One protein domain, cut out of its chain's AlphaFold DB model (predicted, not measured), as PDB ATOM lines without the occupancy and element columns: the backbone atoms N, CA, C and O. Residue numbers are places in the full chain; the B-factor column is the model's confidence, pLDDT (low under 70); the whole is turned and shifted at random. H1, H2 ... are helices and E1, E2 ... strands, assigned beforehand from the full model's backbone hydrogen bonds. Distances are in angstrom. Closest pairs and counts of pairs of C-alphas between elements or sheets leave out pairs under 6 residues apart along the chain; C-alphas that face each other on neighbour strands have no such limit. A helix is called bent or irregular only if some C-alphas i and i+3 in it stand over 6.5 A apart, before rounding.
ATOM      1  N   VAL A  62      32.135  23.874  37.548       95.56
ATOM      2  CA  VAL A  62      32.348  22.436  37.741       95.56
ATOM      3  C   VAL A  62      31.053  21.755  38.180       95.56
ATOM      4  O   VAL A  62      30.668  20.750  37.591       95.56
ATOM      5  N   ASN A  63      30.326  22.310  39.152       97.69
ATOM      6  CA  ASN A  63      29.061  21.738  39.621       97.69
ATOM      7  C   ASN A  63      27.968  21.724  38.544       97.69
ATOM      8  O   ASN A  63      27.160  20.792  38.481       97.69
ATOM      9  N   GLU A  64      27.907  22.748  37.693       97.38
ATOM     10  CA  GLU A  64      27.032  22.771  36.520       97.38
ATOM     11  C   GLU A  64      27.445  21.716  35.485       97.38
ATOM     12  O   GLU A  64      26.591  20.955  35.021       97.38
ATOM     13  N   GLN A  65      28.745  21.603  35.190       96.31
ATOM     14  CA  GLN A  65      29.283  20.577  34.298       96.31
ATOM     15  C   GLN A  65      28.940  19.165  34.801       96.31
ATOM     16  O   GLN A  65      28.389  18.375  34.040       96.31
ATOM     17  N   GLN A  66      29.173  18.863  36.083       98.00
ATOM     18  CA  GLN A  66      28.848  17.562  36.686       98.00
ATOM     19  C   GLN A  66      27.352  17.230  36.561       98.00
ATOM     20  O   GLN A  66      26.989  16.137  36.126       98.00
ATOM     21  N   ARG A  67      26.463  18.188  36.869       98.06
ATOM     22  CA  ARG A  67      25.004  18.004  36.733       98.06
ATOM     23  C   ARG A  67      24.581  17.737  35.292       98.06
ATOM     24  O   ARG A  67      23.699  16.909  35.064       98.06
ATOM     25  N   ARG A  68      25.183  18.443  34.333       97.31
ATOM     26  CA  ARG A  68      24.890  18.277  32.908       97.31
ATOM     27  C   ARG A  68      25.400  16.937  32.382       97.31
ATOM     28  O   ARG A  68      24.622  16.223  31.762       97.31
ATOM     29  N   LEU A  69      26.656  16.582  32.653       96.88
ATOM     30  CA  LEU A  69      27.277  15.347  32.161       96.88
ATOM     31  C   LEU A  69      26.682  14.084  32.796       96.88
ATOM     32  O   LEU A  69      26.566  13.059  32.133       96.88
ATOM     33  N   PHE A  70      26.223  14.150  34.049       96.94
ATOM     34  CA  PHE A  70      25.478  13.042  34.655       96.94
ATOM     35  C   PHE A  70      24.151  12.754  33.930       96.94
ATOM     36  O   PHE A  70      23.672  11.624  33.922       96.94
ATOM     37  N   ARG A  71      23.561  13.774  33.293       95.38
ATOM     38  CA  ARG A  71      22.334  13.676  32.485       95.38
ATOM     39  C   ARG A  71      22.615  13.695  30.983       95.38
ATOM     40  O   ARG A  71      21.716  13.995  30.197       95.38
ATOM     41  N   ASP A  72      23.852  13.414  30.588       97.06
ATOM     42  CA  ASP A  72      24.245  13.357  29.188       97.06
ATOM     43  C   ASP A  72      23.399  12.306  28.440       97.06
ATOM     44  O   ASP A  72      23.135  11.232  28.994       97.06
ATOM     45  N   PRO A  73      22.968  12.562  27.189       96.56
ATOM     46  CA  PRO A  73      22.209  11.591  26.402       96.56
ATOM     47  C   PRO A  73      22.857  10.200  26.330       96.56
ATOM     48  O   PRO A  73      22.144   9.196  26.333       96.56
ATOM     49  N   ARG A  74      24.195  10.114  26.339       95.12
ATOM     50  CA  ARG A  74      24.930   8.839  26.373       95.12
ATOM     51  C   ARG A  74      24.717   8.091  27.689       95.12
ATOM     52  O   ARG A  74      24.570   6.871  27.675       95.12
ATOM     53  N   ALA A  75      24.655   8.798  28.819       95.19
ATOM     54  CA  ALA A  75      24.355   8.205  30.124       95.19
ATOM     55  C   ALA A  75      22.904   7.696  30.189       95.19
ATOM     56  O   ALA A  75      22.649   6.614  30.719       95.19
ATOM     57  N   VAL A  76      21.962   8.428  29.583       94.88
ATOM     58  CA  VAL A  76      20.555   8.004  29.462       94.88
ATOM     59  C   VAL A  76      20.438   6.732  28.617       94.88
ATOM     60  O   VAL A  76      19.843   5.751  29.062       94.88
ATOM     61  N   ALA A  77      21.072   6.698  27.442       94.94
ATOM     62  CA  ALA A  77      21.097   5.513  26.581       94.94
ATOM     63  C   ALA A  77      21.771   4.305  27.263       94.94
ATOM     64  O   ALA A  77      21.359   3.151  27.090       94.94
ATOM     65  N   LEU A  78      22.799   4.554  28.082       94.69
ATOM     66  CA  LEU A  78      23.443   3.512  28.874       94.69
ATOM     67  C   LEU A  78      22.505   2.946  29.950       94.69
ATOM     68  O   LEU A  78      22.433   1.728  30.111       94.69
ATOM     69  N   LEU A  79      21.740   3.795  30.644       96.38
ATOM     70  CA  LEU A  79      20.730   3.349  31.608       96.38
ATOM     71  C   LEU A  79      19.676   2.444  30.945       96.38
ATOM     72  O   LEU A  79      19.359   1.384  31.486       96.38
ATOM     73  N   GLU A  80      19.177   2.803  29.760       95.62
ATOM     74  CA  GLU A  80      18.255   1.953  28.987       95.62
ATOM     75  C   GLU A  80      18.894   0.607  28.605       95.62
ATOM     76  O   GLU A  80      18.260  -0.457  28.642       95.62
ATOM     77  N   THR A  81      20.185   0.628  28.270       93.88
ATOM     78  CA  THR A  81      20.949  -0.590  27.981       93.88
ATOM     79  C   THR A  81      21.037  -1.485  29.213       93.88
ATOM     80  O   THR A  81      20.754  -2.678  29.110       93.88
ATOM     81  N   PHE A  82      21.312  -0.926  30.394       95.75
ATOM     82  CA  PHE A  82      21.324  -1.687  31.643       95.75
ATOM     83  C   PHE A  82      19.952  -2.247  32.020       95.75
ATOM     84  O   PHE A  82      19.859  -3.390  32.464       95.75
ATOM     85  N   GLN A  83      18.879  -1.487  31.797       95.94
ATOM     86  CA  GLN A  83      17.506  -1.947  32.032       95.94
ATOM     87  C   GLN A  83      17.122  -3.137  31.141       95.94
ATOM     88  O   GLN A  83      16.315  -3.971  31.543       95.94
ATOM     89  N   THR A  84      17.711  -3.239  29.948       95.56
ATOM     90  CA  THR A  84      17.416  -4.300  28.971       95.56
ATOM     91  C   THR A  84      18.484  -5.397  28.905       95.56
ATOM     92  O   THR A  84      18.339  -6.355  28.138       95.56
ATOM     93  N   ALA A  85      19.540  -5.309  29.720       95.06
ATOM     94  CA  ALA A  85      20.716  -6.171  29.628       95.06
ATOM     95  C   ALA A  85      20.417  -7.658  29.867       95.06
ATOM     96  O   ALA A  85      20.988  -8.504  29.184       95.06
ATOM     97  N   GLU A  86      19.496  -7.999  30.774       93.69
ATOM     98  CA  GLU A  86      19.088  -9.396  31.011       93.69
ATOM     99  C   GLU A  86      18.436 -10.043  29.786       93.69
ATOM    100  O   GLU A  86      18.548 -11.252  29.590       93.69
ATOM    101  N   THR A  87      17.779  -9.240  28.944       94.44
ATOM    102  CA  THR A  87      17.150  -9.716  27.708       94.44
ATOM    103  C   THR A  87      18.152  -9.753  26.556       94.44
ATOM    104  O   THR A  87      18.180 -10.723  25.803       94.44
ATOM    105  N   LYS A  88      18.990  -8.715  26.418       92.94
ATOM    106  CA  LYS A  88      19.975  -8.601  25.327       92.94
ATOM    107  C   LYS A  88      21.171  -9.542  25.498       92.94
ATOM    108  O   LYS A  88      21.645 -10.109  24.519       92.94
ATOM    109  N   TYR A  89      21.637  -9.728  26.731       93.12
ATOM    110  CA  TYR A  89      22.833 -10.504  27.067       93.12
ATOM    111  C   TYR A  89      22.538 -11.504  28.199       93.12
ATOM    112  O   TYR A  89      23.131 -11.421  29.278       93.12
ATOM    113  N   PRO A  90      21.607 -12.453  27.999       94.00
ATOM    114  CA  PRO A  90      21.091 -13.288  29.076       94.00
ATOM    115  C   PRO A  90      22.181 -14.150  29.721       94.00
ATOM    116  O   PRO A  90      22.931 -14.849  29.041       94.00
ATOM    117  N   ARG A  91      22.195 -14.171  31.062       93.06
ATOM    118  CA  ARG A  91      23.104 -14.988  31.891       93.06
ATOM    119  C   ARG A  91      24.587 -14.664  31.686       93.06
ATOM    120  O   ARG A  91      25.422 -15.551  31.848       93.06
ATOM    121  N   THR A  92      24.920 -13.424  31.347       95.50
ATOM    122  CA  THR A  92      26.306 -12.944  31.202       95.50
ATOM    123  C   THR A  92      26.750 -12.110  32.405       95.50
ATOM    124  O   THR A  92      25.902 -11.616  33.158       95.50
ATOM    125  N   TYR A  93      28.058 -11.895  32.582       94.25
ATOM    126  CA  TYR A  93      28.553 -10.920  33.568       94.25
ATOM    127  C   TYR A  93      27.996  -9.519  33.308       94.25
ATOM    128  O   TYR A  93      27.643  -8.828  34.262       94.25
ATOM    129  N   TYR A  94      27.832  -9.134  32.038       95.12
ATOM    130  CA  TYR A  94      27.236  -7.857  31.661       95.12
ATOM    131  C   TYR A  94      25.833  -7.693  32.244       95.12
ATOM    132  O   TYR A  94      25.565  -6.711  32.934       95.12
ATOM    133  N   SER A  95      24.952  -8.678  32.035       94.31
ATOM    134  CA  SER A  95      23.587  -8.638  32.579       94.31
ATOM    135  C   SER A  95      23.556  -8.561  34.105       94.31
ATOM    136  O   SER A  95      22.763  -7.805  34.660       94.31
ATOM    137  N   ARG A  96      24.469  -9.265  34.790       92.44
ATOM    138  CA  ARG A  96      24.584  -9.208  36.252       92.44
ATOM    139  C   ARG A  96      24.993  -7.813  36.726       92.44
ATOM    140  O   ARG A  96      24.302  -7.229  37.559       92.44
ATOM    141  N   LEU A  97      26.090  -7.272  36.193       92.81
ATOM    142  CA  LEU A  97      26.629  -5.973  36.614       92.81
ATOM    143  C   LEU A  97      25.733  -4.800  36.207       92.81
ATOM    144  O   LEU A  97      25.696  -3.783  36.896       92.81
ATOM    145  N   SER A  98      24.945  -4.959  35.142       94.62
ATOM    146  CA  SER A  98      23.966  -3.961  34.701       94.62
ATOM    147  C   SER A  98      22.934  -3.624  35.777       94.62
ATOM    148  O   SER A  98      22.450  -2.498  35.819       94.62
ATOM    149  N   SER A  99      22.622  -4.547  36.695       93.00
ATOM    150  CA  SER A  99      21.740  -4.245  37.829       93.00
ATOM    151  C   SER A  99      22.302  -3.132  38.730       93.00
ATOM    152  O   SER A  99      21.554  -2.242  39.137       93.00
ATOM    153  N   GLN A 100      23.620  -3.127  38.954       93.12
ATOM    154  CA  GLN A 100      24.335  -2.092  39.708       93.12
ATOM    155  C   GLN A 100      24.476  -0.812  38.890       93.12
ATOM    156  O   GLN A 100      24.210   0.270  39.403       93.12
ATOM    157  N   GLY A 101      24.809  -0.928  37.601       94.69
ATOM    158  CA  GLY A 101      24.855   0.219  36.695       94.69
ATOM    159  C   GLY A 101      23.516   0.962  36.644       94.69
ATOM    160  O   GLY A 101      23.479   2.189  36.718       94.69
ATOM    161  N   ARG A 102      22.403   0.216  36.607       95.75
ATOM    162  CA  ARG A 102      21.043   0.758  36.707       95.75
ATOM    163  C   ARG A 102      20.808   1.444  38.049       95.75
ATOM    164  O   ARG A 102      20.261   2.538  38.054       95.75
ATOM    165  N   HIS A 103      21.199   0.820  39.161       95.75
ATOM    166  CA  HIS A 103      21.060   1.404  40.503       95.75
ATOM    167  C   HIS A 103      21.793   2.749  40.617       95.75
ATOM    168  O   HIS A 103      21.227   3.731  41.085       95.75
ATOM    169  N   ILE A 104      23.015   2.821  40.084       96.12
ATOM    170  CA  ILE A 104      23.838   4.035  40.081       96.12
ATOM    171  C   ILE A 104      23.220   5.136  39.221       96.12
ATOM    172  O   ILE A 104      23.071   6.259  39.691       96.12
ATOM    173  N   LEU A 105      22.858   4.842  37.970       96.12
ATOM    174  CA  LEU A 105      22.381   5.876  37.047       96.12
ATOM    175  C   LEU A 105      20.931   6.302  37.314       96.12
ATOM    176  O   LEU A 105      20.567   7.429  36.990       96.12
ATOM    177  N   ALA A 106      20.100   5.427  37.891       95.81
ATOM    178  CA  ALA A 106      18.714   5.756  38.216       95.81
ATOM    179  C   ALA A 106      18.557   6.425  39.592       95.81
ATOM    180  O   ALA A 106      17.714   7.309  39.727       95.81
ATOM    181  N   GLY A 107      19.327   5.989  40.597       94.69
ATOM    182  CA  GLY A 107      19.194   6.447  41.985       94.69
ATOM    183  C   GLY A 107      20.312   7.374  42.468       94.69
ATOM    184  O   GLY A 107      20.103   8.167  43.386       94.69
ATOM    185  N   GLY A 108      21.499   7.300  41.864       96.31
ATOM    186  CA  GLY A 108      22.644   8.125  42.243       96.31
ATOM    187  C   GLY A 108      22.491   9.600  41.878       96.31
ATOM    188  O   GLY A 108      21.557  10.026  41.194       96.31
ATOM    189  N   GLN A 109      23.439  10.405  42.350       97.56
ATOM    190  CA  GLN A 109      23.445  11.855  42.169       97.56
ATOM    191  C   GLN A 109      24.766  12.318  41.548       97.56
ATOM    192  O   GLN A 109      25.801  11.708  41.817       97.56
ATOM    193  N   PRO A 110      24.782  13.411  40.762       97.94
ATOM    194  CA  PRO A 110      26.043  14.016  40.353       97.94
ATOM    195  C   PRO A 110      26.809  14.464  41.599       97.94
ATOM    196  O   PRO A 110      26.238  15.116  42.477       97.94
ATOM    197  N   ALA A 111      28.094  14.123  41.673       97.50
ATOM    198  CA  ALA A 111      28.969  14.593  42.736       97.50
ATOM    199  C   ALA A 111      29.092  16.122  42.676       97.50
ATOM    200  O   ALA A 111      29.040  16.713  41.591       97.50
ATOM    201  N   GLN A 112      29.244  16.774  43.826       96.75
ATOM    202  CA  GLN A 112      29.393  18.227  43.918       96.75
ATOM    203  C   GLN A 112      30.670  18.619  44.673       96.75
ATOM    204  O   GLN A 112      31.095  17.952  45.616       96.75
ATOM    205  N   THR A 113      31.267  19.736  44.267       95.62
ATOM    206  CA  THR A 113      32.389  20.385  44.952       95.62
ATOM    207  C   THR A 113      31.918  21.636  45.702       95.62
ATOM    208  O   THR A 113      30.843  22.173  45.424       95.62
ATOM    209  N   SER A 114      32.697  22.095  46.681       92.62
ATOM    210  CA  SER A 114      32.361  23.229  47.548       92.62
ATOM    211  C   SER A 114      33.628  23.935  48.023       92.62
ATOM    212  O   SER A 114      34.691  23.320  48.108       92.62
ATOM    213  N   SER A 115      33.504  25.212  48.387       87.62
ATOM    214  CA  SER A 115      34.560  25.958  49.079       87.62
ATOM    215  C   SER A 115      34.788  25.445  50.505       87.62
ATOM    216  O   SER A 115      35.857  25.654  51.070       87.62
ATOM    217  N   ASN A 116      33.789  24.780  51.098       88.44
ATOM    218  CA  ASN A 116      33.953  24.016  52.328       88.44
ATOM    219  C   ASN A 116      34.289  22.561  51.972       88.44
ATOM    220  O   ASN A 116      33.404  21.791  51.590       88.44
ATOM    221  N   HIS A 117      35.557  22.166  52.117       84.44
ATOM    222  CA  HIS A 117      36.007  20.824  51.735       84.44
ATOM    223  C   HIS A 117      35.332  19.709  52.541       84.44
ATOM    224  O   HIS A 117      35.213  18.596  52.035       84.44
ATOM    225  N   TYR A 118      34.836  19.983  53.753       83.00
ATOM    226  CA  TYR A 118      34.105  18.993  54.551       83.00
ATOM    227  C   TYR A 118      32.747  18.623  53.940       83.00
ATOM    228  O   TYR A 118      32.329  17.471  54.036       83.00
ATOM    229  N   GLU A 119      32.090  19.575  53.275       86.88
ATOM    230  CA  GLU A 119      30.788  19.385  52.617       86.88
ATOM    231  C   GLU A 119      30.916  18.882  51.173       86.88
ATOM    232  O   GLU A 119      29.944  18.394  50.601       86.88
ATOM    233  N   ALA A 120      32.101  19.007  50.575       92.00
ATOM    234  CA  ALA A 120      32.356  18.592  49.205       92.00
ATOM    235  C   ALA A 120      32.453  17.061  49.073       92.00
ATOM    236  O   ALA A 120      33.144  16.406  49.866       92.00
ATOM    237  N   ASP A 121      31.831  16.512  48.022       94.38
ATOM    238  CA  ASP A 121      32.025  15.118  47.598       94.38
ATOM    239  C   ASP A 121      33.431  14.925  47.002       94.38
ATOM    240  O   ASP A 121      34.052  13.879  47.166       94.38
ATOM    241  N   PHE A 122      33.949  15.951  46.318       95.62
ATOM    242  CA  PHE A 122      35.299  15.989  45.756       95.62
ATOM    243  C   PHE A 122      35.841  17.424  45.707       95.62
ATOM    244  O   PHE A 122      35.080  18.395  45.729       95.62
ATOM    245  N   LEU A 123      37.158  17.572  45.591       95.06
ATOM    246  CA  LEU A 123      37.829  18.859  45.404       95.06
ATOM    247  C   LEU A 123      38.267  19.047  43.958       95.06
ATOM    248  O   LEU A 123      38.612  18.089  43.276       95.06
ATOM    249  N   THR A 124      38.285  20.289  43.491       94.62
ATOM    250  CA  THR A 124      38.733  20.637  42.143       94.62
ATOM    251  C   THR A 124      40.020  21.451  42.204       94.62
ATOM    252  O   THR A 124      40.081  22.443  42.927       94.62
ATOM    253  N   MET A 125      41.060  21.015  41.485       93.44
ATOM    254  CA  MET A 125      42.403  21.601  41.591       93.44
ATOM    255  C   MET A 125      43.136  21.656  40.244       93.44
ATOM    256  O   MET A 125      42.905  20.819  39.373       93.44
ATOM    257  N   ASN A 126      44.055  22.607  40.087       93.19
ATOM    258  CA  ASN A 126      45.154  22.556  39.114       93.19
ATOM    259  C   ASN A 126      46.433  21.988  39.767       93.19
ATOM    260  O   ASN A 126      46.420  21.601  40.938       93.19
ATOM    261  N   LEU A 127      47.553  21.913  39.036       92.06
ATOM    262  CA  LEU A 127      48.776  21.304  39.579       92.06
ATOM    263  C   LEU A 127      49.394  22.085  40.741       92.06
ATOM    264  O   LEU A 127      49.902  21.469  41.678       92.06
ATOM    265  N   SER A 128      49.352  23.416  40.694       89.94
ATOM    266  CA  SER A 128      49.889  24.266  41.763       89.94
ATOM    267  C   SER A 128      49.093  24.099  43.059       89.94
ATOM    268  O   SER A 128      49.667  23.987  44.140       89.94
ATOM    269  N   GLU A 129      47.766  24.037  42.953       91.94
ATOM    270  CA  GLU A 129      46.867  23.794  44.085       91.94
ATOM    271  C   GLU A 129      47.031  22.369  44.636       91.94
ATOM    272  O   GLU A 129      47.039  22.179  45.853       91.94
ATOM    273  N   LEU A 130      47.241  21.376  43.762       91.88
ATOM    274  CA  LEU A 130      47.531  20.003  44.173       91.88
ATOM    275  C   LEU A 130      48.841  19.905  44.967       91.88
ATOM    276  O   LEU A 130      48.860  19.241  46.000       91.88
ATOM    277  N   ASP A 131      49.927  20.554  44.531       90.75
ATOM    278  CA  ASP A 131      51.196  20.554  45.283       90.75
ATOM    279  C   ASP A 131      51.018  21.143  46.691       90.75
ATOM    280  O   ASP A 131      51.538  20.599  47.667       90.75
ATOM    281  N   LEU A 132      50.220  22.208  46.824       89.94
ATOM    282  CA  LEU A 132      49.894  22.787  48.126       89.94
ATOM    283  C   LEU A 132      49.068  21.817  48.989       89.94
ATOM    284  O   LEU A 132      49.372  21.625  50.169       89.94
ATOM    285  N   TRP A 133      48.055  21.174  48.401       88.94
ATOM    286  CA  TRP A 133      47.207  20.204  49.094       88.94
ATOM    287  C   TRP A 133      47.989  18.977  49.568       88.94
ATOM    288  O   TRP A 133      47.808  18.538  50.698       88.94
ATOM    289  N   LEU A 134      48.910  18.446  48.763       86.38
ATOM    290  CA  LEU A 134      49.729  17.295  49.156       86.38
ATOM    291  C   LEU A 134      50.657  17.601  50.343       86.38
ATOM    292  O   LEU A 134      51.026  16.692  51.084       86.38
ATOM    293  N   ARG A 135      51.031  18.871  50.547       85.56
ATOM    294  CA  ARG A 135      51.901  19.299  51.655       85.56
ATOM    295  C   ARG A 135      51.143  19.634  52.935       85.56
ATOM    296  O   ARG A 135      51.707  19.486  54.020       85.56
ATOM    297  N   HIS A 136      49.918  20.142  52.815       86.25
ATOM    298  CA  HIS A 136      49.209  20.780  53.932       86.25
ATOM    299  C   HIS A 136      47.755  20.332  54.115       86.25
ATOM    300  O   HIS A 136      47.142  20.672  55.124       86.25
ATOM    301  N   GLY A 137      47.193  19.611  53.150       81.75
ATOM    302  CA  GLY A 137      45.823  19.115  53.179       81.75
ATOM    303  C   GLY A 137      45.645  17.890  54.073       81.75
ATOM    304  O   GLY A 137      46.600  17.300  54.575       81.75
ATOM    305  N   SER A 138      44.387  17.490  54.252       78.81
ATOM    306  CA  SER A 138      43.998  16.323  55.053       78.81
ATOM    307  C   SER A 138      44.211  14.988  54.334       78.81
ATOM    308  O   SER A 138      44.282  13.951  54.988       78.81
ATOM    309  N   GLY A 139      44.331  15.001  53.001       78.12
ATOM    310  CA  GLY A 139      44.569  13.798  52.193       78.12
ATOM    311  C   GLY A 139      43.398  12.808  52.148       78.12
ATOM    312  O   GLY A 139      43.588  11.676  51.719       78.12
ATOM    313  N   ASP A 140      42.204  13.220  52.576       80.19
ATOM    314  CA  ASP A 140      41.000  12.395  52.764       80.19
ATOM    315  C   ASP A 140      39.906  12.647  51.711       80.19
ATOM    316  O   ASP A 140      38.802  12.120  51.818       80.19
ATOM    317  N   LYS A 141      40.191  13.465  50.694       88.31
ATOM    318  CA  LYS A 141      39.227  13.833  49.652       88.31
ATOM    319  C   LYS A 141      39.663  13.356  48.280       88.31
ATOM    320  O   LYS A 141      40.838  13.435  47.924       88.31
ATOM    321  N   VAL A 142      38.677  12.924  47.498       93.56
ATOM    322  CA  VAL A 142      38.818  12.710  46.058       93.56
ATOM    323  C   VAL A 142      39.085  14.057  45.383       93.56
ATOM    324  O   VAL A 142      38.459  15.062  45.727       93.56
ATOM    325  N   ILE A 143      40.007  14.089  44.423       95.56
ATOM    326  CA  ILE A 143      40.403  15.305  43.706       95.56
ATOM    327  C   ILE A 143      40.174  15.111  42.210       95.56
ATOM    328  O   ILE A 143      40.690  14.172  41.612       95.56
ATOM    329  N   LEU A 144      39.448  16.045  41.603       96.88
ATOM    330  CA  LEU A 144      39.399  16.265  40.167       96.88
ATOM    331  C   LEU A 144      40.478  17.288  39.793       96.88
ATOM    332  O   LEU A 144      40.297  18.499  39.960       96.88
ATOM    333  N   LEU A 145      41.609  16.786  39.310       95.94
ATOM    334  CA  LEU A 145      42.713  17.578  38.792       95.94
ATOM    335  C   LEU A 145      42.479  17.893  37.310       95.94
ATOM    336  O   LEU A 145      42.256  16.992  36.500       95.94
ATOM    337  N   ARG A 146      42.610  19.168  36.951       94.50
ATOM    338  CA  ARG A 146      42.610  19.631  35.562       94.50
ATOM    339  C   ARG A 146      43.605  20.775  35.418       94.50
ATOM    340  O   ARG A 146      43.526  21.777  36.122       94.50
ATOM    341  N   ASP A 147      44.556  20.597  34.510       92.31
ATOM    342  CA  ASP A 147      45.627  21.560  34.262       92.31
ATOM    343  C   ASP A 147      46.013  21.535  32.782       92.31
ATOM    344  O   ASP A 147      46.717  20.638  32.312       92.31
ATOM    345  N   ARG A 148      45.487  22.506  32.030       87.81
ATOM    346  CA  ARG A 148      45.647  22.584  30.572       87.81
ATOM    347  C   ARG A 148      47.101  22.706  30.134       87.81
ATOM    348  O   ARG A 148      47.506  21.908  29.288       87.81
ATOM    349  N   PRO A 149      47.913  23.611  30.707       88.12
ATOM    350  CA  PRO A 149      49.324  23.709  30.356       88.12
ATOM    351  C   PRO A 149      50.076  22.387  30.497       88.12
ATOM    352  O   PRO A 149      50.908  22.074  29.648       88.12
ATOM    353  N   TRP A 150      49.800  21.582  31.522       88.94
ATOM    354  CA  TRP A 150      50.465  20.290  31.656       88.94
ATOM    355  C   TRP A 150      50.002  19.266  30.620       88.94
ATOM    356  O   TRP A 150      50.842  18.669  29.940       88.94
ATOM    357  N   VAL A 151      48.690  19.072  30.457       87.00
ATOM    358  CA  VAL A 151      48.161  17.989  29.605       87.00
ATOM    359  C   VAL A 151      48.504  18.176  28.126       87.00
ATOM    360  O   VAL A 151      48.717  17.189  27.430       87.00
ATOM    361  N   VAL A 152      48.647  19.419  27.654       84.00
ATOM    362  CA  VAL A 152      49.015  19.715  26.254       84.00
ATOM    363  C   VAL A 152      50.520  19.628  25.980       84.00
ATOM    364  O   VAL A 152      50.930  19.566  24.823       84.00
ATOM    365  N   ASN A 153      51.357  19.639  27.025       85.00
ATOM    366  CA  ASN A 153      52.819  19.600  26.901       85.00
ATOM    367  C   ASN A 153      53.434  18.238  27.268       85.00
ATOM    368  O   ASN A 153      54.626  18.026  27.026       85.00
ATOM    369  N   ARG A 154      52.658  17.314  27.845       87.69
ATOM    370  CA  ARG A 154      53.097  15.932  28.096       87.69
ATOM    371  C   ARG A 154      52.982  15.063  26.832       87.69
ATOM    372  O   ARG A 154      52.292  15.449  25.888       87.69
ATOM    373  N   PRO A 155      53.631  13.882  26.785       86.31
ATOM    374  CA  PRO A 155      53.399  12.916  25.717       86.31
ATOM    375  C   PRO A 155      51.905  12.610  25.556       86.31
ATOM    376  O   PRO A 155      51.190  12.405  26.543       86.31
ATOM    377  N   ALA A 156      51.441  12.604  24.309       81.50
ATOM    378  CA  ALA A 156      50.086  12.194  23.979       81.50
ATOM    379  C   ALA A 156      50.009  10.666  23.984       81.50
ATOM    380  O   ALA A 156      50.892   9.999  23.455       81.50
ATOM    381  N   THR A 157      48.931  10.128  24.542       85.06
ATOM    382  CA  THR A 157      48.598   8.705  24.474       85.06
ATOM    383  C   THR A 157      47.137   8.585  24.073       85.06
ATOM    384  O   THR A 157      46.315   9.423  24.448       85.06
ATOM    385  N   THR A 158      46.803   7.563  23.290       87.75
ATOM    386  CA  THR A 158      45.422   7.293  22.887       87.75
ATOM    387  C   THR A 158      45.084   5.820  23.065       87.75
ATOM    388  O   THR A 158      45.974   4.970  23.117       87.75
ATOM    389  N   SER A 159      43.788   5.507  23.127       84.38
ATOM    390  CA  SER A 159      43.302   4.119  23.151       84.38
ATOM    391  C   SER A 159      43.858   3.285  21.984       84.38
ATOM    392  O   SER A 159      44.210   2.119  22.170       84.38
ATOM    393  N   VAL A 160      43.967   3.889  20.795       83.06
ATOM    394  CA  VAL A 160      44.484   3.231  19.585       83.06
ATOM    395  C   VAL A 160      46.001   3.067  19.643       83.06
ATOM    396  O   VAL A 160      46.493   1.962  19.418       83.06
ATOM    397  N   ASP A 161      46.729   4.138  19.962       85.75
ATOM    398  CA  ASP A 161      48.197   4.127  19.967       85.75
ATOM    399  C   ASP A 161      48.729   3.104  20.974       85.75
ATOM    400  O   ASP A 161      49.590   2.302  20.628       85.75
ATOM    401  N   MET A 162      48.120   3.021  22.158       86.75
ATOM    402  CA  MET A 162      48.472   2.037  23.184       86.75
ATOM    403  C   MET A 162      48.401   0.586  22.681       86.75
ATOM    404  O   MET A 162      49.294  -0.216  22.955       86.75
ATOM    405  N   LEU A 163      47.343   0.216  21.949       86.88
ATOM    406  CA  LEU A 163      47.199  -1.150  21.431       86.88
ATOM    407  C   LEU A 163      48.190  -1.438  20.300       86.88
ATOM    408  O   LEU A 163      48.713  -2.550  20.209       86.88
ATOM    409  N   LEU A 164      48.459  -0.444  19.450       85.62
ATOM    410  CA  LEU A 164      49.440  -0.559  18.372       85.62
ATOM    411  C   LEU A 164      50.869  -0.664  18.916       85.62
ATOM    412  O   LEU A 164      51.649  -1.470  18.415       85.62
ATOM    413  N   GLU A 165      51.202   0.100  19.954       85.62
ATOM    414  CA  GLU A 165      52.489   0.026  20.645       85.62
ATOM    415  C   GLU A 165      52.687  -1.333  21.315       85.62
ATOM    416  O   GLU A 165      53.730  -1.960  21.122       85.62
ATOM    417  N   ALA A 166      51.672  -1.840  22.026       85.62
ATOM    418  CA  ALA A 166      51.710  -3.185  22.593       85.62
ATOM    419  C   ALA A 166      51.949  -4.245  21.501       85.62
ATOM    420  O   ALA A 166      52.800  -5.118  21.668       85.62
ATOM    421  N   ALA A 167      51.271  -4.121  20.353       86.75
ATOM    422  CA  ALA A 167      51.385  -5.069  19.244       86.75
ATOM    423  C   ALA A 167      52.732  -4.980  18.527       86.75
ATOM    424  O   ALA A 167      53.216  -5.979  18.002       86.75
ATOM    425  N   PHE A 168      53.340  -3.796  18.504       86.94
ATOM    426  CA  PHE A 168      54.682  -3.597  17.976       86.94
ATOM    427  C   PHE A 168      55.753  -4.219  18.882       86.94
ATOM    428  O   PHE A 168      56.737  -4.760  18.379       86.94
ATOM    429  N   ILE A 169      55.571  -4.144  20.204       85.12
ATOM    430  CA  ILE A 169      56.511  -4.688  21.193       85.12
ATOM    431  C   ILE A 169      56.444  -6.217  21.236       85.12
ATOM    432  O   ILE A 169      57.486  -6.871  21.181       85.12
ATOM    433  N   ASP A 170      55.240  -6.776  21.350       86.00
ATOM    434  CA  ASP A 170      55.006  -8.219  21.396       86.00
ATOM    435  C   ASP A 170      53.690  -8.572  20.672       86.00
ATOM    436  O   ASP A 170      52.602  -8.470  21.246       86.00
ATOM    437  N   PRO A 171      53.764  -8.996  19.398       86.38
ATOM    438  CA  PRO A 171      52.588  -9.370  18.616       86.38
ATOM    439  C   PRO A 171      51.809 -10.571  19.171       86.38
ATOM    440  O   PRO A 171      50.622 -10.704  18.856       86.38
ATOM    441  N   ASP A 172      52.467 -11.432  19.958       89.62
ATOM    442  CA  ASP A 172      51.908 -12.650  20.555       89.62
ATOM    443  C   ASP A 172      51.464 -12.435  22.015       89.62
ATOM    444  O   ASP A 172      51.068 -13.389  22.696       89.62
ATOM    445  N   MET A 173      51.487 -11.183  22.485       88.88
ATOM    446  CA  MET A 173      51.085 -10.789  23.830       88.88
ATOM    447  C   MET A 173      49.662 -11.259  24.152       88.88
ATOM    448  O   MET A 173      48.735 -11.152  23.340       88.88
ATOM    449  N   TYR A 174      49.479 -11.728  25.384       90.75
ATOM    450  CA  TYR A 174      48.164 -11.944  25.973       90.75
ATOM    451  C   TYR A 174      47.864 -10.817  26.949       90.75
ATOM    452  O   TYR A 174      48.707 -10.454  27.767       90.75
ATOM    453  N   LEU A 175      46.652 -10.284  26.861       89.56
ATOM    454  CA  LEU A 175      46.148  -9.262  27.762       89.56
ATOM    455  C   LEU A 175      45.118  -9.855  28.714       89.56
ATOM    456  O   LEU A 175      44.323 -10.713  28.323       89.56
ATOM    457  N   ASP A 176      45.096  -9.332  29.937       90.88
ATOM    458  CA  ASP A 176      44.015  -9.580  30.883       90.88
ATOM    459  C   ASP A 176      42.794  -8.746  30.494       90.88
ATOM    460  O   ASP A 176      42.784  -7.510  30.575       90.88
ATOM    461  N   VAL A 177      41.751  -9.448  30.057       92.88
ATOM    462  CA  VAL A 177      40.517  -8.862  29.546       92.88
ATOM    463  C   VAL A 177      39.359  -9.246  30.443       92.88
ATOM    464  O   VAL A 177      39.041 -10.423  30.581       92.88
ATOM    465  N   GLN A 178      38.677  -8.250  30.994       93.25
ATOM    466  CA  GLN A 178      37.344  -8.422  31.547       93.25
ATOM    467  C   GLN A 178      36.344  -8.549  30.395       93.25
ATOM    468  O   GLN A 178      35.974  -7.554  29.766       93.25
ATOM    469  N   TRP A 289      31.516  -2.639  42.292       90.75
ATOM    470  CA  TRP A 289      31.996  -1.940  43.482       90.75
ATOM    471  C   TRP A 289      33.263  -2.606  44.019       90.75
ATOM    472  O   TRP A 289      33.266  -3.806  44.286       90.75
ATOM    473  N   HIS A 290      34.324  -1.830  44.208       87.25
ATOM    474  CA  HIS A 290      35.582  -2.295  44.780       87.25
ATOM    475  C   HIS A 290      36.255  -1.199  45.603       87.25
ATOM    476  O   HIS A 290      35.971  -0.013  45.450       87.25
ATOM    477  N   MET A 291      37.173  -1.616  46.468       83.00
ATOM    478  CA  MET A 291      38.220  -0.749  46.998       83.00
ATOM    479  C   MET A 291      39.524  -1.181  46.341       83.00
ATOM    480  O   MET A 291      39.761  -2.384  46.191       83.00
ATOM    481  N   ASP A 292      40.361  -0.225  45.950       77.88
ATOM    482  CA  ASP A 292      41.671  -0.559  45.395       77.88
ATOM    483  C   ASP A 292      42.511  -1.307  46.446       77.88
ATOM    484  O   ASP A 292      42.489  -1.008  47.647       77.88
ATOM    485  N   ASN A 293      43.231  -2.332  45.988       64.81
ATOM    486  CA  ASN A 293      44.000  -3.207  46.865       64.81
ATOM    487  C   ASN A 293      45.046  -2.424  47.673       64.81
ATOM    488  O   ASN A 293      45.630  -1.454  47.204       64.81
ATOM    489  N   MET A 294      45.328  -2.908  48.886       63.00
ATOM    490  CA  MET A 294      46.363  -2.387  49.794       63.00
ATOM    491  C   MET A 294      46.117  -0.985  50.374       63.00
ATOM    492  O   MET A 294      46.983  -0.488  51.090       63.00
ATOM    493  N   GLY A 295      44.954  -0.367  50.135       64.50
ATOM    494  CA  GLY A 295      44.649   0.951  50.703       64.50
ATOM    495  C   GLY A 295      45.644   2.016  50.239       64.50
ATOM    496  O   GLY A 295      46.094   2.838  51.032       64.50
ATOM    497  N   VAL A 296      46.043   1.956  48.970       73.94
ATOM    498  CA  VAL A 296      46.918   2.955  48.352       73.94
ATOM    499  C   VAL A 296      46.086   4.090  47.765       73.94
ATOM    500  O   VAL A 296      44.946   3.874  47.354       73.94
ATOM    501  N   SER A 297      46.660   5.290  47.697       81.69
ATOM    502  CA  SER A 297      46.101   6.347  46.856       81.69
ATOM    503  C   SER A 297      46.289   5.970  45.392       81.69
ATOM    504  O   SER A 297      47.381   5.551  44.997       81.69
ATOM    505  N   THR A 298      45.262   6.161  44.577       87.69
ATOM    506  CA  THR A 298      45.328   5.912  43.137       87.69
ATOM    507  C   THR A 298      45.028   7.180  42.359       87.69
ATOM    508  O   THR A 298      44.389   8.106  42.853       87.69
ATOM    509  N   TRP A 299      45.530   7.256  41.131       90.69
ATOM    510  CA  TRP A 299      45.142   8.299  40.196       90.69
ATOM    511  C   TRP A 299      44.841   7.687  38.835       90.69
ATOM    512  O   TRP A 299      45.389   6.648  38.464       90.69
ATOM    513  N   VAL A 300      43.960   8.333  38.083       92.06
ATOM    514  CA  VAL A 300      43.613   7.937  36.721       92.06
ATOM    515  C   VAL A 300      43.393   9.183  35.884       92.06
ATOM    516  O   VAL A 300      42.631  10.061  36.273       92.06
ATOM    517  N   THR A 301      44.052   9.257  34.734       93.25
ATOM    518  CA  THR A 301      43.836  10.324  33.752       93.25
ATOM    519  C   THR A 301      42.993   9.780  32.611       93.25
ATOM    520  O   THR A 301      43.294   8.709  32.080       93.25
ATOM    521  N   LEU A 302      41.927  10.488  32.237       93.88
ATOM    522  CA  LEU A 302      41.097  10.099  31.105       93.88
ATOM    523  C   LEU A 302      41.742  10.557  29.796       93.88
ATOM    524  O   LEU A 302      41.646  11.715  29.399       93.88
ATOM    525  N   GLU A 303      42.414   9.634  29.124       91.50
ATOM    526  CA  GLU A 303      43.093   9.902  27.858       91.50
ATOM    527  C   GLU A 303      42.111   9.959  26.672       91.50
ATOM    528  O   GLU A 303      41.039   9.345  26.716       91.50
ATOM    529  N   PRO A 304      42.452  10.678  25.588       88.19
ATOM    530  CA  PRO A 304      41.659  10.675  24.366       88.19
ATOM    531  C   PRO A 304      41.560   9.289  23.712       88.19
ATOM    532  O   PRO A 304      42.487   8.481  23.739       88.19
ATOM    533  N   ASN A 305      40.461   9.047  22.995       84.00
ATOM    534  CA  ASN A 305      40.317   7.832  22.181       84.00
ATOM    535  C   ASN A 305      41.243   7.822  20.962       84.00
ATOM    536  O   ASN A 305      41.721   6.772  20.542       84.00
ATOM    537  N   SER A 306      41.447   9.000  20.376       82.06
ATOM    538  CA  SER A 306      42.183   9.225  19.138       82.06
ATOM    539  C   SER A 306      42.933  10.547  19.207       82.06
ATOM    540  O   SER A 306      42.638  11.392  20.050       82.06
ATOM    541  N   GLN A 307      43.869  10.746  18.283       80.44
ATOM    542  CA  GLN A 307      44.638  11.982  18.197       80.44
ATOM    543  C   GLN A 307      43.712  13.218  18.199       80.44
ATOM    544  O   GLN A 307      42.749  13.246  17.419       80.44
ATOM    545  N   PRO A 308      43.968  14.214  19.069       70.81
ATOM    546  CA  PRO A 308      43.152  15.418  19.158       70.81
ATOM    547  C   PRO A 308      43.094  16.147  17.818       70.81
ATOM    548  O   PRO A 308      44.118  16.353  17.160       70.81
ATOM    549  N   LYS A 309      41.899  16.580  17.421       74.69
ATOM    550  CA  LYS A 309      41.755  17.577  16.356       74.69
ATOM    551  C   LYS A 309      42.023  18.966  16.929       74.69
ATOM    552  O   LYS A 309      41.921  19.175  18.132       74.69
ATOM    553  N   TYR A 310      42.371  19.909  16.054       72.19
ATOM    554  CA  TYR A 310      42.509  21.311  16.440       72.19
ATOM    555  C   TYR A 310      41.199  21.825  17.049       72.19
ATOM    556  O   TYR A 310      40.150  21.739  16.407       72.19
ATOM    557  N   ASP A 311      41.290  22.372  18.258       74.81
ATOM    558  CA  ASP A 311      40.162  22.920  18.998       74.81
ATOM    559  C   ASP A 311      40.249  24.455  19.034       74.81
ATOM    560  O   ASP A 311      41.193  25.061  19.554       74.81
ATOM    561  N   VAL A 312      39.251  25.100  18.430       73.25
ATOM    562  CA  VAL A 312      39.155  26.562  18.387       73.25
ATOM    563  C   VAL A 312      38.916  27.121  19.790       73.25
ATOM    564  O   VAL A 312      39.521  28.137  20.130       73.25
ATOM    565  N   GLU A 313      38.083  26.469  20.611       77.06
ATOM    566  CA  GLU A 313      37.772  26.919  21.974       77.06
ATOM    567  C   GLU A 313      39.031  26.908  22.844       77.06
ATOM    568  O   GLU A 313      39.293  27.874  23.562       77.06
ATOM    569  N   GLU A 314      39.852  25.866  22.708       76.38
ATOM    570  CA  GLU A 314      41.149  25.752  23.380       76.38
ATOM    571  C   GLU A 314      42.086  26.906  22.992       76.38
ATOM    572  O   GLU A 314      42.687  27.555  23.848       76.38
ATOM    573  N   SER A 315      42.157  27.240  21.700       67.69
ATOM    574  CA  SER A 315      43.037  28.307  21.208       67.69
ATOM    575  C   SER A 315      42.663  29.718  21.691       67.69
ATOM    576  O   SER A 315      43.508  30.622  21.665       67.69
ATOM    577  N   LEU A 316      41.414  29.903  22.134       71.44
ATOM    578  CA  LEU A 316      40.866  31.169  22.626       71.44
ATOM    579  C   LEU A 316      41.031  31.351  24.145       71.44
ATOM    580  O   LEU A 316      40.887  32.473  24.624       71.44
ATOM    581  N   ARG A 317      41.362  30.294  24.901       74.19
ATOM    582  CA  ARG A 317      41.444  30.301  26.375       74.19
ATOM    583  C   ARG A 317      42.882  30.178  26.882       74.19
ATOM    584  O   ARG A 317      43.225  29.255  27.608       74.19
ATOM    585  N   LYS A 318      43.743  31.113  26.479       65.56
ATOM    586  CA  LYS A 318      45.182  31.054  26.804       65.56
ATOM    587  C   LYS A 318      45.518  31.383  28.258       65.56
ATOM    588  O   LYS A 318      46.564  30.951  28.729       65.56
ATOM    589  N   ASP A 319      44.646  32.128  28.932       70.00
ATOM    590  CA  ASP A 319      44.872  32.622  30.296       70.00
ATOM    591  C   ASP A 319      44.148  31.778  31.364       70.00
ATOM    592  O   ASP A 319      44.285  32.036  32.557       70.00
ATOM    593  N   ASP A 320      43.382  30.765  30.946       77.06
ATOM    594  CA  ASP A 320      42.662  29.850  31.831       77.06
ATOM    595  C   ASP A 320      43.331  28.472  31.806       77.06
ATOM    596  O   ASP A 320      43.427  27.822  30.767       77.06
ATOM    597  N   ASN A 321      43.785  28.006  32.966       82.12
ATOM    598  CA  ASN A 321      44.418  26.694  33.089       82.12
ATOM    599  C   ASN A 321      43.410  25.587  33.431       82.12
ATOM    600  O   ASN A 321      43.753  24.406  33.353       82.12
ATOM    601  N   PHE A 322      42.180  25.951  33.809       87.00
ATOM    602  CA  PHE A 322      41.153  25.051  34.315       87.00
ATOM    603  C   PHE A 322      39.884  25.149  33.452       87.00
ATOM    604  O   PHE A 322      38.878  25.736  33.835       87.00
ATOM    605  N   PHE A 323      39.888  24.506  32.281       85.00
ATOM    606  CA  PHE A 323      38.696  24.432  31.426       85.00
ATOM    607  C   PHE A 323      38.533  23.082  30.733       85.00
ATOM    608  O   PHE A 323      39.480  22.307  30.599       85.00
ATOM    609  N   SER A 324      37.313  22.815  30.280       86.94
ATOM    610  CA  SER A 324      36.937  21.678  29.440       86.94
ATOM    611  C   SER A 324      36.120  22.208  28.263       86.94
ATOM    612  O   SER A 324      35.287  23.100  28.443       86.94
ATOM    613  N   THR A 325      36.443  21.741  27.061       88.81
ATOM    614  CA  THR A 325      35.791  22.104  25.801       88.81
ATOM    615  C   THR A 325      34.755  21.054  25.420       88.81
ATOM    616  O   THR A 325      34.686  19.963  25.993       88.81
ATOM    617  N   ARG A 326      33.951  21.348  24.397       86.62
ATOM    618  CA  ARG A 326      33.014  20.351  23.857       86.62
ATOM    619  C   ARG A 326      33.710  19.102  23.314       86.62
ATOM    620  O   ARG A 326      33.176  18.006  23.456       86.62
ATOM    621  N   GLU A 327      34.892  19.256  22.718       87.81
ATOM    622  CA  GLU A 327      35.675  18.118  22.222       87.81
ATOM    623  C   GLU A 327      36.161  17.246  23.386       87.81
ATOM    624  O   GLU A 327      36.176  16.022  23.270       87.81
ATOM    625  N   ASP A 328      36.508  17.839  24.532       90.50
ATOM    626  CA  ASP A 328      36.886  17.055  25.708       90.50
ATOM    627  C   ASP A 328      35.725  16.215  26.243       90.50
ATOM    628  O   ASP A 328      35.909  15.065  26.642       90.50
ATOM    629  N   GLU A 329      34.520  16.779  26.219       92.44
ATOM    630  CA  GLU A 329      33.297  16.124  26.678       92.44
ATOM    631  C   GLU A 329      32.831  14.989  25.759       92.44
ATOM    632  O   GLU A 329      32.044  14.139  26.189       92.44
ATOM    633  N   SER A 330      33.352  14.901  24.529       89.44
ATOM    634  CA  SER A 330      33.122  13.753  23.634       89.44
ATOM    635  C   SER A 330      33.670  12.434  24.206       89.44
ATOM    636  O   SER A 330      33.177  11.353  23.872       89.44
ATOM    637  N   VAL A 331      34.625  12.511  25.142       91.19
ATOM    638  CA  VAL A 331      35.145  11.381  25.917       91.19
ATOM    639  C   VAL A 331      34.634  11.508  27.349       91.19
ATOM    640  O   VAL A 331      35.094  12.370  28.087       91.19
ATOM    641  N   LEU A 332      33.684  10.663  27.756       94.31
ATOM    642  CA  LEU A 332      33.010  10.806  29.055       94.31
ATOM    643  C   LEU A 332      33.114   9.543  29.906       94.31
ATOM    644  O   LEU A 332      32.461   8.561  29.602       94.31
ATOM    645  N   LYS A 333      33.837   9.544  31.020       95.19
ATOM    646  CA  LYS A 333      33.821   8.435  31.991       95.19
ATOM    647  C   LYS A 333      32.955   8.813  33.189       95.19
ATOM    648  O   LYS A 333      33.149   9.873  33.769       95.19
ATOM    649  N   LEU A 334      32.041   7.933  33.594       96.75
ATOM    650  CA  LEU A 334      31.294   8.085  34.844       96.75
ATOM    651  C   LEU A 334      31.952   7.245  35.945       96.75
ATOM    652  O   LEU A 334      32.158   6.035  35.797       96.75
ATOM    653  N   TRP A 335      32.298   7.897  37.049       95.88
ATOM    654  CA  TRP A 335      32.960   7.284  38.193       95.88
ATOM    655  C   TRP A 335      32.085   7.435  39.429       95.88
ATOM    656  O   TRP A 335      31.912   8.546  39.923       95.88
ATOM    657  N   ALA A 336      31.503   6.340  39.916       95.94
ATOM    658  CA  ALA A 336      30.676   6.408  41.115       95.94
ATOM    659  C   ALA A 336      31.519   6.152  42.368       95.94
ATOM    660  O   ALA A 336      32.377   5.269  42.384       95.94
ATOM    661  N   ILE A 337      31.254   6.928  43.408       94.75
ATOM    662  CA  ILE A 337      31.884   6.859  44.725       94.75
ATOM    663  C   ILE A 337      30.805   6.795  45.804       94.75
ATOM    664  O   ILE A 337      29.640   7.139  45.565       94.75
ATOM    665  N   ILE A 338      31.206   6.362  46.995       93.44
ATOM    666  CA  ILE A 338      30.355   6.324  48.181       93.44
ATOM    667  C   ILE A 338      30.724   7.499  49.078       93.44
ATOM    668  O   ILE A 338      31.647   7.416  49.879       93.44
ATOM    669  N   SER A 339      29.966   8.588  48.961       91.00
ATOM    670  CA  SER A 339      30.141   9.778  49.796       91.00
ATOM    671  C   SER A 339      29.266   9.672  51.043       91.00
ATOM    672  O   SER A 339      28.032   9.654  50.965       91.00
ATOM    673  N   THR A 340      29.911   9.591  52.207       87.88
ATOM    674  CA  THR A 340      29.259   9.614  53.521       87.88
ATOM    675  C   THR A 340      29.701  10.848  54.297       87.88
ATOM    676  O   THR A 340      30.891  11.141  54.366       87.88
ATOM    677  N   HIS A 341      28.758  11.557  54.919       80.31
ATOM    678  CA  HIS A 341      29.050  12.795  55.661       80.31
ATOM    679  C   HIS A 341      29.084  12.608  57.185       80.31
ATOM    680  O   HIS A 341      29.368  13.560  57.910       80.31
ATOM    681  N   THR A 342      28.780  11.406  57.681       83.50
ATOM    682  CA  THR A 342      28.816  11.083  59.112       83.50
ATOM    683  C   THR A 342      29.665   9.835  59.367       83.50
ATOM    684  O   THR A 342      29.659   8.919  58.538       83.50
ATOM    685  N   PRO A 343      30.367   9.757  60.514       86.38
ATOM    686  CA  PRO A 343      31.103   8.553  60.902       86.38
ATOM    687  C   PRO A 343      30.216   7.302  60.979       86.38
ATOM    688  O   PRO A 343      30.664   6.195  60.689       86.38
ATOM    689  N   GLU A 344      28.947   7.457  61.360       90.31
ATOM    690  CA  GLU A 344      27.988   6.357  61.431       90.31
ATOM    691  C   GLU A 344      27.665   5.792  60.043       90.31
ATOM    692  O   GLU A 344      27.709   4.571  59.868       90.31
ATOM    693  N   ASP A 345      27.397   6.669  59.065       90.88
ATOM    694  CA  ASP A 345      27.146   6.273  57.676       90.88
ATOM    695  C   ASP A 345      28.402   5.602  57.085       90.88
ATOM    696  O   ASP A 345      28.286   4.590  56.396       90.88
ATOM    697  N   GLU A 346      29.609   6.088  57.405       87.62
ATOM    698  CA  GLU A 346      30.867   5.467  56.960       87.62
ATOM    699  C   GLU A 346      31.034   4.044  57.529       87.62
ATOM    700  O   GLU A 346      31.344   3.092  56.806       87.62
ATOM    701  N   ILE A 347      30.788   3.861  58.830       89.50
ATOM    702  CA  ILE A 347      30.846   2.542  59.475       89.50
ATOM    703  C   ILE A 347      29.806   1.595  58.864       89.50
ATOM    704  O   ILE A 347      30.093   0.409  58.664       89.50
ATOM    705  N   GLU A 348      28.597   2.085  58.581       94.19
ATOM    706  CA  GLU A 348      27.545   1.302  57.935       94.19
ATOM    707  C   GLU A 348      27.937   0.908  56.507       94.19
ATOM    708  O   GLU A 348      27.837  -0.270  56.155       94.19
ATOM    709  N   ALA A 349      28.465   1.849  55.722       91.62
ATOM    710  CA  ALA A 349      28.972   1.609  54.376       91.62
ATOM    711  C   ALA A 349      30.060   0.527  54.374       91.62
ATOM    712  O   ALA A 349      29.958  -0.467  53.651       91.62
ATOM    713  N   ARG A 350      31.056   0.644  55.263       88.94
ATOM    714  CA  ARG A 350      32.135  -0.345  55.404       88.94
ATOM    715  C   ARG A 350      31.613  -1.722  55.798       88.94
ATOM    716  O   ARG A 350      32.054  -2.724  55.234       88.94
ATOM    717  N   LYS A 351      30.666  -1.803  56.737       92.50
ATOM    718  CA  LYS A 351      30.041  -3.079  57.137       92.50
ATOM    719  C   LYS A 351      29.240  -3.699  55.996       92.50
ATOM    720  O   LYS A 351      29.328  -4.909  55.788       92.50
ATOM    721  N   GLY A 352      28.478  -2.885  55.267       93.00
ATOM    722  CA  GLY A 352      27.709  -3.301  54.099       93.00
ATOM    723  C   GLY A 352      28.615  -3.887  53.023       93.00
ATOM    724  O   GLY A 352      28.446  -5.047  52.644       93.00
ATOM    725  N   PHE A 353      29.638  -3.135  52.620       92.06
ATOM    726  CA  PHE A 353      30.598  -3.589  51.623       92.06
ATOM    727  C   PHE A 353      31.393  -4.814  52.089       92.06
ATOM    728  O   PHE A 353      31.530  -5.769  51.340       92.06
ATOM    729  N   THR A 354      31.833  -4.874  53.349       90.25
ATOM    730  CA  THR A 354      32.536  -6.061  53.882       90.25
ATOM    731  C   THR A 354      31.665  -7.319  53.824       90.25
ATOM    732  O   THR A 354      32.166  -8.416  53.592       90.25
ATOM    733  N   LYS A 355      30.352  -7.181  54.048       93.94
ATOM    734  CA  LYS A 355      29.416  -8.310  54.066       93.94
ATOM    735  C   LYS A 355      29.054  -8.807  52.666       93.94
ATOM    736  O   LYS A 355      28.908 -10.014  52.485       93.94
ATOM    737  N   TYR A 356      28.836  -7.896  51.721       90.69
ATOM    738  CA  TYR A 356      28.284  -8.224  50.401       90.69
ATOM    739  C   TYR A 356      29.305  -8.110  49.260       90.69
ATOM    740  O   TYR A 356      29.046  -8.601  48.165       90.69
ATOM    741  N   GLY A 357      30.467  -7.505  49.512       87.81
ATOM    742  CA  GLY A 357      31.532  -7.300  48.536       87.81
ATOM    743  C   GLY A 357      31.030  -6.591  47.285       87.81
ATOM    744  O   GLY A 357      30.269  -5.626  47.354       87.81
ATOM    745  N   GLU A 358      31.416  -7.125  46.131       85.19
ATOM    746  CA  GLU A 358      31.006  -6.618  44.821       85.19
ATOM    747  C   GLU A 358      29.488  -6.610  44.613       85.19
ATOM    748  O   GLU A 358      29.012  -5.805  43.825       85.19
ATOM    749  N   ASP A 359      28.724  -7.462  45.306       86.88
ATOM    750  CA  ASP A 359      27.259  -7.539  45.195       86.88
ATOM    751  C   ASP A 359      26.535  -6.539  46.111       86.88
ATOM    752  O   ASP A 359      25.305  -6.562  46.229       86.88
ATOM    753  N   TRP A 360      27.276  -5.667  46.794       92.25
ATOM    754  CA  TRP A 360      26.688  -4.668  47.667       92.25
ATOM    755  C   TRP A 360      25.831  -3.668  46.883       92.25
ATOM    756  O   TRP A 360      26.255  -3.113  45.871       92.25
ATOM    757  N   ASN A 361      24.621  -3.415  47.389       92.25
ATOM    758  CA  ASN A 361      23.722  -2.397  46.863       92.25
ATOM    759  C   ASN A 361      23.602  -1.242  47.875       92.25
ATOM    760  O   ASN A 361      22.791  -1.339  48.804       92.25
ATOM    761  N   PRO A 362      24.436  -0.192  47.766       94.19
ATOM    762  CA  PRO A 362      24.451   0.904  48.727       94.19
ATOM    763  C   PRO A 362      23.167   1.751  48.652       94.19
ATOM    764  O   PRO A 362      22.560   1.859  47.582       94.19
ATOM    765  N   PRO A 363      22.751   2.392  49.759       95.44
ATOM    766  CA  PRO A 363      21.730   3.434  49.743       95.44
ATOM    767  C   PRO A 363      22.001   4.502  48.679       95.44
ATOM    768  O   PRO A 363      23.094   5.061  48.615       95.44
ATOM    769  N   GLU A 364      20.978   4.836  47.890       95.62
ATOM    770  CA  GLU A 364      21.071   5.794  46.775       95.62
ATOM    771  C   GLU A 364      21.635   7.158  47.202       95.62
ATOM    772  O   GLU A 364      22.421   7.757  46.473       95.62
ATOM    773  N   LYS A 365      21.318   7.611  48.428       93.94
ATOM    774  CA  LYS A 365      21.818   8.877  48.995       93.94
ATOM    775  C   LYS A 365      23.347   8.978  49.063       93.94
ATOM    776  O   LYS A 365      23.864  10.091  49.061       93.94
ATOM    777  N   TRP A 366      24.054   7.848  49.148       95.38
ATOM    778  CA  TRP A 366      25.515   7.814  49.236       95.38
ATOM    779  C   TRP A 366      26.190   7.744  47.868       95.38
ATOM    780  O   TRP A 366      27.386   7.993  47.764       95.38
ATOM    781  N   ILE A 367      25.446   7.403  46.814       97.00
ATOM    782  CA  ILE A 367      26.008   7.206  45.481       97.00
ATOM    783  C   ILE A 367      26.193   8.570  44.822       97.00
ATOM    784  O   ILE A 367      25.229   9.203  44.379       97.00
ATOM    785  N   LYS A 368      27.449   9.000  44.719       97.25
ATOM    786  CA  LYS A 368      27.840  10.212  43.997       97.25
ATOM    787  C   LYS A 368      28.601   9.832  42.743       97.25
ATOM    788  O   LYS A 368      29.438   8.940  42.784       97.25
ATOM    789  N   VAL A 369      28.314  10.488  41.627       98.00
ATOM    790  CA  VAL A 369      28.928  10.180  40.334       98.00
ATOM    791  C   VAL A 369      29.722  11.379  39.848       98.00
ATOM    792  O   VAL A 369      29.156  12.441  39.593       98.00
ATOM    793  N   ILE A 370      31.030  11.189  39.715       98.12
ATOM    794  CA  ILE A 370      31.954  12.139  39.109       98.12
ATOM    795  C   ILE A 370      32.034  11.816  37.616       98.12
ATOM    796  O   ILE A 370      32.447  10.727  37.215       98.12
ATOM    797  N   ALA A 371      31.628  12.764  36.784       97.38
ATOM    798  CA  ALA A 371      31.862  12.745  35.353       97.38
ATOM    799  C   ALA A 371      33.274  13.264  35.056       97.38
ATOM    800  O   ALA A 371      33.612  14.395  35.411       97.38
ATOM    801  N   LEU A 372      34.078  12.440  34.391       96.94
ATOM    802  CA  LEU A 372      35.400  12.788  33.887       96.94
ATOM    803  C   LEU A 372      35.318  12.994  32.378       96.94
ATOM    804  O   LEU A 372      34.730  12.180  31.663       96.94
ATOM    805  N   THR A 373      35.939  14.066  31.913       94.75
ATOM    806  CA  THR A 373      36.104  14.409  30.499       94.75
ATOM    807  C   THR A 373      37.552  14.201  30.078       94.75
ATOM    808  O   THR A 373      38.412  13.931  30.922       94.75
ATOM    809  N   ARG A 374      37.846  14.274  28.776       92.12
ATOM    810  CA  ARG A 374      39.224  14.152  28.283       92.12
ATOM    811  C   ARG A 374      40.176  15.043  29.096       92.12
ATOM    812  O   ARG A 374      39.904  16.220  29.313       92.12
ATOM    813  N   PHE A 375      41.303  14.459  29.491       92.31
ATOM    814  CA  PHE A 375      42.377  15.036  30.301       92.31
ATOM    815  C   PHE A 375      42.072  15.302  31.774       92.31
ATOM    816  O   PHE A 375      42.983  15.707  32.497       92.31
ATOM    817  N   ASP A 376      40.859  15.029  32.249       95.44
ATOM    818  CA  ASP A 376      40.606  15.033  33.685       95.44
ATOM    819  C   ASP A 376      41.417  13.921  34.356       95.44
ATOM    820  O   ASP A 376      41.414  12.767  33.913       95.44
ATOM    821  N   THR A 377      42.095  14.268  35.447       95.50
ATOM    822  CA  THR A 377      42.757  13.308  36.324       95.50
ATOM    823  C   THR A 377      41.978  13.207  37.626       95.50
ATOM    824  O   THR A 377      41.819  14.189  38.343       95.50
TER     825      THR A 377
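This is residues 62 to 178 and 289 to 377 of the 394 residues of an uncharacterized protein of Marssonina coronariae (UniProt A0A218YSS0). An antiparallel ribbon of two strands, E5 and E6, runs through the middle of the domain, with H1 and the helical hairpin of H2 and H3 on one side of it; on the other side lie a small parallel pair, E1 and E2, with H4 beside it, and the short strand E4 near E2. H9 lies beyond the end of E5, the short helices H7 and H8 lie toward the opposite end, and H6 leads into E3 through a loop, with residues 167 to 174 sticking out. The printed part has 206 residues, with nine named helices and six named strands in the order H1 H2 H3 E1 H4 E2 H5 H6 E3 E4 H7 H8 E5 H9 E6; the class is mixed, helices and strands. The whole is compact, with a radius of gyration of the C-alphas of 18.8 A, and its rounded outline spans 48 by 47 by 35 A.

H1 is residues 62 to 70, 12.0 A long, and begins at C-alpha 62 (32.348, 22.436, 37.741). H2, residues 73 to 88, is 20.3 A long and irregular, with C-alphas 83 and 86 7.7 A apart, and has a kink of 39 degrees near residue 82. H3 is residues 93 to 107, 21.4 A. E1, residues 122 to 125, H4, residues 127 to 136, and E2, residues 142 to 145, follow. H5 is residues 148 to 153, H6 residues 159 to 169, 16.0 A, and E3 residues 174 to 178. After the cut come E4, residues 298 to 301, H7, residues 312 to 316, and H8, residues 326 to 329. E5, residues 332 to 338, is 19.8 A long and begins at C-alpha 332 (33.010, 10.806, 29.055). H9, residues 343 to 359, is 22.8 A long and irregular, with C-alphas 355 and 358 9.5 A apart, and has a kink of 58 degrees near residue 353. E6, residues 367 to 372, is 15.9 A long and ends at C-alpha 372 (35.400, 12.788, 33.887).

E5 and E6 are antiparallel neighbours at 152 degrees; N 335 and O 370 are 2.8 A apart, within hydrogen-bond range, as are N 370 and O 335, 2.8 A. The closest C-alphas of H1 and E6 are those of Gln 66 and Ala 371, 5.8 A. Those of H3 and E6 are Ile 104 and Ile 367, 6.6 A. H2 and H3, a helical hairpin, touch, with the C-alphas of Phe 82 and Ser 98 closest at 4.6 A, at a steep tilt of 42 degrees, opposite ways. Residues 109 to 110 pair with residues 368 to 369 of E6, parallel. E1 and E2 are parallel neighbours at 28 degrees, with N 123 and O 142 2.8 A apart, within hydrogen-bond range. E1, H4 and E2 form a strand-helix-strand unit, two parallel neighbour strands with a helix between, and its crossover is right-handed. E2 and E4 are near each other, and so are H3 and H9, and H7 and H8. E3 and E4 pair with no named strand, and H5 and H6 touch no helix. Every O i to N i+4 pair is within hydrogen-bond range in H1, H4 and H7; the counts are 10 of 12 in H2, 9 of 11 in H3, 1 of 2 in H5, 6 of 7 in H6 and 11 of 13 in H9, while H8 is too short for such a pair.

The two C-alphas farthest apart are those of Arg 91 and Asp 319, 52.4 A. Residues 179 to 288 are not printed, and C-alphas 178 and 289 are 14.6 A apart across the cut. Of the links that are printed whole, H3 to E1 is long, with 14 residues. Mean pLDDT of the printed part is 89.6; residues 293 to 295, 315 and 318 are under 70.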